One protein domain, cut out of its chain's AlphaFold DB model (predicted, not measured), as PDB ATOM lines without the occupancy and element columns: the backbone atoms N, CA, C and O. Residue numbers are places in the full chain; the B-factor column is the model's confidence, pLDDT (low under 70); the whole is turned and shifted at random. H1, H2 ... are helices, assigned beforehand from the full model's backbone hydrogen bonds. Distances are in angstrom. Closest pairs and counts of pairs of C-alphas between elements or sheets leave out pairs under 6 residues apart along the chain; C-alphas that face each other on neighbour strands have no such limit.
ATOM      1  N   TYR A  88     217.671 368.765 281.494       82.31
ATOM      2  CA  TYR A  88     217.208 368.252 282.777       82.31
ATOM      3  C   TYR A  88     218.116 368.711 283.931       82.31
ATOM      4  O   TYR A  88     217.619 369.102 284.985       82.31
ATOM      5  N   GLU A  89     219.429 368.756 283.709       84.62
ATOM      6  CA  GLU A  89     220.423 369.215 284.684       84.62
ATOM      7  C   GLU A  89     220.228 370.695 285.029       84.62
ATOM      8  O   GLU A  89     220.252 371.062 286.202       84.62
ATOM      9  N   GLN A  90     219.959 371.546 284.034       85.75
ATOM     10  CA  GLN A  90     219.663 372.964 284.265       85.75
ATOM     11  C   GLN A  90     218.391 373.147 285.099       85.75
ATOM     12  O   GLN A  90     218.344 373.991 285.995       85.75
ATOM     13  N   MET A  91     217.366 372.327 284.850       85.44
ATOM     14  CA  MET A  91     216.141 372.338 285.646       85.44
ATOM     15  C   MET A  91     216.393 371.875 287.087       85.44
ATOM     16  O   MET A  91     215.883 372.489 288.026       85.44
ATOM     17  N   GLN A  92     217.187 370.819 287.284       83.69
ATOM     18  CA  GLN A  92     217.569 370.351 288.617       83.69
ATOM     19  C   GLN A  92     218.364 371.408 289.388       83.69
ATOM     20  O   GLN A  92     218.091 371.641 290.566       83.69
ATOM     21  N   GLU A  93     219.305 372.073 288.724       86.31
ATOM     22  CA  GLU A  93     220.121 373.116 289.333       86.31
ATOM     23  C   GLU A  93     219.277 374.328 289.731       86.31
ATOM     24  O   GLU A  93     219.349 374.790 290.872       86.31
ATOM     25  N   PHE A  94     218.386 374.783 288.846       87.12
ATOM     26  CA  PHE A  94     217.423 375.832 289.169       87.12
ATOM     27  C   PHE A  94     216.587 375.477 290.406       87.12
ATOM     28  O   PHE A  94     216.456 376.277 291.337       87.12
ATOM     29  N   MET A  95     216.065 374.247 290.462       84.25
ATOM     30  CA  MET A  95     215.309 373.760 291.616       84.25
ATOM     31  C   MET A  95     216.163 373.760 292.890       84.25
ATOM     32  O   MET A  95     215.678 374.160 293.949       84.25
ATOM     33  N   ARG A  96     217.434 373.348 292.810       84.75
ATOM     34  CA  ARG A  96     218.370 373.333 293.943       84.75
ATOM     35  C   ARG A  96     218.627 374.737 294.485       84.75
ATOM     36  O   ARG A  96     218.546 374.939 295.699       84.75
ATOM     37  N   VAL A  97     218.884 375.704 293.605       86.94
ATOM     38  CA  VAL A  97     219.105 377.111 293.973       86.94
ATOM     39  C   VAL A  97     217.849 377.699 294.614       86.94
ATOM     40  O   VAL A  97     217.917 378.277 295.699       86.94
ATOM     41  N   TRP A  98     216.684 377.483 294.000       85.88
ATOM     42  CA  TRP A  98     215.410 377.979 294.516       85.88
ATOM     43  C   TRP A  98     215.076 377.399 295.899       85.88
ATOM     44  O   TRP A  98     214.690 378.131 296.814       85.88
ATOM     45  N   MET A  99     215.268 376.087 296.089       83.69
ATOM     46  CA  MET A  99     215.049 375.429 297.381       83.69
ATOM     47  C   MET A  99     216.017 375.929 298.452       83.69
ATOM     48  O   MET A  99     215.576 376.201 299.566       83.69
ATOM     49  N   THR A 100     217.299 376.080 298.108       85.81
ATOM     50  CA  THR A 100     218.332 376.624 299.003       85.81
ATOM     51  C   THR A 100     217.936 378.006 299.502       85.81
ATOM     52  O   THR A 100     217.835 378.203 300.710       85.81
ATOM     53  N   LYS A 101     217.614 378.928 298.586       86.94
ATOM     54  CA  LYS A 101     217.197 380.293 298.931       86.94
ATOM     55  C   LYS A 101     215.993 380.287 299.867       86.94
ATOM     56  O   LYS A 101     216.015 380.908 300.925       86.94
ATOM     57  N   ARG A 102     214.963 379.511 299.524       83.69
ATOM     58  CA  ARG A 102     213.769 379.381 300.361       83.69
ATOM     59  C   ARG A 102     214.104 378.830 301.747       83.69
ATOM     60  O   ARG A 102     213.516 379.262 302.733       83.69
ATOM     61  N   TRP A 103     214.974 377.830 301.854       83.06
ATOM     62  CA  TRP A 103     215.355 377.266 303.149       83.06
ATOM     63  C   TRP A 103     216.153 378.253 303.997       83.06
ATOM     64  O   TRP A 103     215.862 378.361 305.187       83.06
ATOM     65  N   GLN A 104     217.054 379.025 303.387       85.31
ATOM     66  CA  GLN A 104     217.766 380.118 304.054       85.31
ATOM     67  C   GLN A 104     216.789 381.183 304.573       85.31
ATOM     68  O   GLN A 104     216.868 381.573 305.733       85.31
ATOM     69  N   GLU A 105     215.806 381.589 303.763       84.19
ATOM     70  CA  GLU A 105     214.752 382.536 304.170       84.19
ATOM     71  C   GLU A 105     213.879 382.003 305.320       84.19
ATOM     72  O   GLU A 105     213.350 382.777 306.111       84.19
ATOM     73  N   ASN A 106     213.747 380.678 305.448       80.50
ATOM     74  CA  ASN A 106     213.063 380.032 306.573       80.50
ATOM     75  C   ASN A 106     213.977 379.812 307.794       80.50
ATOM     76  O   ASN A 106     213.565 379.150 308.747       80.50
ATOM     77  N   GLY A 107     215.202 380.344 307.775       84.19
ATOM     78  CA  GLY A 107     216.132 380.307 308.901       84.19
ATOM     79  C   GLY A 107     216.888 378.990 309.072       84.19
ATOM     80  O   GLY A 107     217.412 378.746 310.157       84.19
ATOM     81  N   LEU A 108     216.950 378.130 308.047       83.00
ATOM     82  CA  LEU A 108     217.839 376.964 308.095       83.00
ATOM     83  C   LEU A 108     219.297 377.407 307.973       83.00
ATOM     84  O   LEU A 108     219.627 378.304 307.194       83.00
ATOM     85  N   THR A 109     220.171 376.726 308.712       85.06
ATOM     86  CA  THR A 109     221.612 376.913 308.572       85.06
ATOM     87  C   THR A 109     222.099 376.316 307.253       85.06
ATOM     88  O   THR A 109     221.464 375.437 306.663       85.06
ATOM     89  N   GLN A 110     223.248 376.792 306.778       80.31
ATOM     90  CA  GLN A 110     223.855 376.283 305.552       80.31
ATOM     91  C   GLN A 110     224.189 374.782 305.657       80.31
ATOM     92  O   GLN A 110     223.946 374.032 304.714       80.31
ATOM     93  N   GLU A 111     224.648 374.334 306.825       79.69
ATOM     94  CA  GLU A 111     224.966 372.928 307.107       79.69
ATOM     95  C   GLU A 111     223.716 372.032 307.023       79.69
ATOM     96  O   GLU A 111     223.744 370.969 306.395       79.69
ATOM     97  N   ASP A 112     222.582 372.490 307.564       80.06
ATOM     98  CA  ASP A 112     221.308 371.764 307.477       80.06
ATOM     99  C   ASP A 112     220.802 371.663 306.029       80.06
ATOM    100  O   ASP A 112     220.243 370.642 305.615       80.06
ATOM    101  N   ILE A 113     220.995 372.721 305.237       81.00
ATOM    102  CA  ILE A 113     220.621 372.750 303.818       81.00
ATOM    103  C   ILE A 113     221.461 371.759 303.016       81.00
ATOM    104  O   ILE A 113     220.913 371.009 302.207       81.00
ATOM    105  N   GLU A 114     222.768 371.722 303.250       81.62
ATOM    106  CA  GLU A 114     223.677 370.797 302.574       81.62
ATOM    107  C   GLU A 114     223.352 369.346 302.916       81.62
ATOM    108  O   GLU A 114     223.204 368.525 302.007       81.62
ATOM    109  N   SER A 115     223.121 369.043 304.197       77.56
ATOM    110  CA  SER A 115     222.666 367.717 304.631       77.56
ATOM    111  C   SER A 115     221.360 367.311 303.932       77.56
ATOM    112  O   SER A 115     221.188 366.172 303.482       77.56
ATOM    113  N   ARG A 116     220.446 368.268 303.747       79.62
ATOM    114  CA  ARG A 116     219.176 368.044 303.055       79.62
ATOM    115  C   ARG A 116     219.349 367.805 301.557       79.62
ATOM    116  O   ARG A 116     218.681 366.925 301.014       79.62
ATOM    117  N   ILE A 117     220.232 368.550 300.891       81.88
ATOM    118  CA  ILE A 117     220.565 368.349 299.473       81.88
ATOM    119  C   ILE A 117     221.204 366.977 299.276       81.88
ATOM    120  O   ILE A 117     220.741 366.223 298.425       81.88
ATOM    121  N   GLN A 118     222.169 366.602 300.117       79.06
ATOM    122  CA  GLN A 118     222.797 365.279 300.079       79.06
ATOM    123  C   GLN A 118     221.766 364.156 300.236       79.06
ATOM    124  O   GLN A 118     221.763 363.200 299.461       79.06
ATOM    125  N   GLY A 119     220.826 364.299 301.175       77.94
ATOM    126  CA  GLY A 119     219.732 363.343 301.350       77.94
ATOM    127  C   GLY A 119     218.812 363.216 300.127       77.94
ATOM    128  O   GLY A 119     218.285 362.133 299.870       77.94
ATOM    129  N   MET A 120     218.612 364.291 299.356       76.88
ATOM    130  CA  MET A 120     217.861 364.245 298.094       76.88
ATOM    131  C   MET A 120     218.672 363.590 296.975       76.88
ATOM    132  O   MET A 120     218.146 362.715 296.286       76.88
ATOM    133  N   THR A 121     219.945 363.959 296.828       80.12
ATOM    134  CA  THR A 121     220.854 363.382 295.832       80.12
ATOM    135  C   THR A 121     220.999 361.879 296.032       80.12
ATOM    136  O   THR A 121     220.867 361.124 295.075       80.12
ATOM    137  N   GLN A 122     221.147 361.411 297.274       75.44
ATOM    138  CA  GLN A 122     221.249 359.980 297.551       75.44
ATOM    139  C   GLN A 122     219.976 359.219 297.159       75.44
ATOM    140  O   GLN A 122     220.058 358.114 296.641       75.44
ATOM    141  N   ARG A 123     218.785 359.803 297.351       74.19
ATOM    142  CA  ARG A 123     217.528 359.180 296.894       74.19
ATOM    143  C   ARG A 123     217.454 359.105 295.374       74.19
ATOM    144  O   ARG A 123     216.964 358.109 294.858       74.19
ATOM    145  N   GLN A 124     217.922 360.139 294.675       74.50
ATOM    146  CA  GLN A 124     217.976 360.143 293.213       74.50
ATOM    147  C   GLN A 124     218.958 359.094 292.689       74.50
ATOM    148  O   GLN A 124     218.603 358.357 291.777       74.50
ATOM    149  N   ILE A 125     220.141 358.982 293.304       78.25
ATOM    150  CA  ILE A 125     221.131 357.947 292.986       78.25
ATOM    151  C   ILE A 125     220.536 356.565 293.237       78.25
ATOM    152  O   ILE A 125     220.458 355.776 292.308       78.25
ATOM    153  N   ASN A 126     220.017 356.303 294.438       74.81
ATOM    154  CA  ASN A 126     219.428 355.005 294.773       74.81
ATOM    155  C   ASN A 126     218.261 354.649 293.842       74.81
ATOM    156  O   ASN A 126     218.097 353.493 293.471       74.81
ATOM    157  N   HIS A 127     217.430 355.628 293.470       74.50
ATOM    158  CA  HIS A 127     216.339 355.402 292.528       74.50
ATOM    159  C   HIS A 127     216.863 355.073 291.130       74.50
ATOM    160  O   HIS A 127     216.355 354.147 290.506       74.50
ATOM    161  N   LYS A 128     217.891 355.791 290.662       76.12
ATOM    162  CA  LYS A 128     218.548 355.515 289.385       76.12
ATOM    163  C   LYS A 128     219.176 354.119 289.381       76.12
ATOM    164  O   LYS A 128     218.903 353.352 288.471       76.12
ATOM    165  N   GLU A 129     219.941 353.775 290.412       72.94
ATOM    166  CA  GLU A 129     220.552 352.451 290.577       72.94
ATOM    167  C   GLU A 129     219.500 351.339 290.618       72.94
ATOM    168  O   GLU A 129     219.679 350.296 289.995       72.94
ATOM    169  N   TRP A 130     218.375 351.561 291.307       67.75
ATOM    170  CA  TRP A 130     217.275 350.597 291.348       67.75
ATOM    171  C   TRP A 130     216.601 350.415 289.983       67.75
ATOM    172  O   TRP A 130     216.308 349.286 289.602       67.75
ATOM    173  N   CYS A 131     216.377 351.501 289.235       72.50
ATOM    174  CA  CYS A 131     215.823 351.434 287.882       72.50
ATOM    175  C   CYS A 131     216.780 350.736 286.905       72.50
ATOM    176  O   CYS A 131     216.327 349.889 286.144       72.50
ATOM    177  N   ASP A 132     218.079 351.041 286.968       71.69
ATOM    178  CA  ASP A 132     219.101 350.418 286.117       71.69
ATOM    179  C   ASP A 132     219.254 348.912 286.421       71.69
ATOM    180  O   ASP A 132     219.506 348.124 285.517       71.69
ATOM    181  N   PHE A 133     219.088 348.494 287.685       68.94
ATOM    182  CA  PHE A 133     219.122 347.082 288.096       68.94
ATOM    183  C   PHE A 133     217.863 346.290 287.694       68.94
ATOM    184  O   PHE A 133     217.918 345.068 287.585       68.94
ATOM    185  N   ALA A 134     216.721 346.961 287.514       65.94
ATOM    186  CA  ALA A 134     215.433 346.332 287.211       65.94
ATOM    187  C   ALA A 134     215.126 346.198 285.701       65.94
ATOM    188  O   ALA A 134     214.043 345.718 285.356       65.94
ATOM    189  N   GLN A 135     216.040 346.633 284.823       57.81
ATOM    190  CA  GLN A 135     215.965 346.498 283.359       57.81
ATOM    191  C   GLN A 135     216.702 345.255 282.858       57.81
ATOM    192  O   GLN A 135     216.208 344.674 281.864       57.81
TER     193      GLN A 135
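This is residues 88 to 135 of the 135 residues of an uncharacterized protein of candidate division WWE3 bacterium RIFOXYA2_FULL_46_9 (UniProt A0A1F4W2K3). Two helices, H1 and then the longer H2, fold back on each other at a tight turn and open from there as a narrow V, a helical hairpin. They meet only near the turn, and the free ends, residues 88 to 95 of H1 and residues 118 to 135, stand clear. The 48 printed residues have two named helices and no named strand, class all helix; the whole is loose, with a radius of gyration of the C-alphas of 13.1 A, and spans 42 by 21 by 11 A.

Begin with H1, residues 88 to 105, and go through the tight link of four residues to H2, residues 110 to 133. H1 and H2 touch, forming a helical hairpin, with residues 96 to 104 of H1 and 110 to 117 of H2 alone. Look at Thr 100 and Ile 113: their C-alphas, the closest of the two helices, are 6.6 A apart. The helices run opposite ways at a shallow tilt of 30 degrees. In H1 and H2 every O i to N i+4 pair is within hydrogen-bond range.

Find C-alpha 88 at (217.208, 368.252, 282.777); from there H1 runs 25.8 A to C-alpha 105. H2 starts at C-alpha 110, (223.855, 376.283, 305.552), and runs 34.3 A to C-alpha 133 at (219.122, 347.082, 288.096).

The C-alphas of Gly 107 and Gln 135, the two farthest apart, are 42.4 A apart. The printed part has no cut, and pLDDT is under 70 at residue 130 and residues 133 to 135.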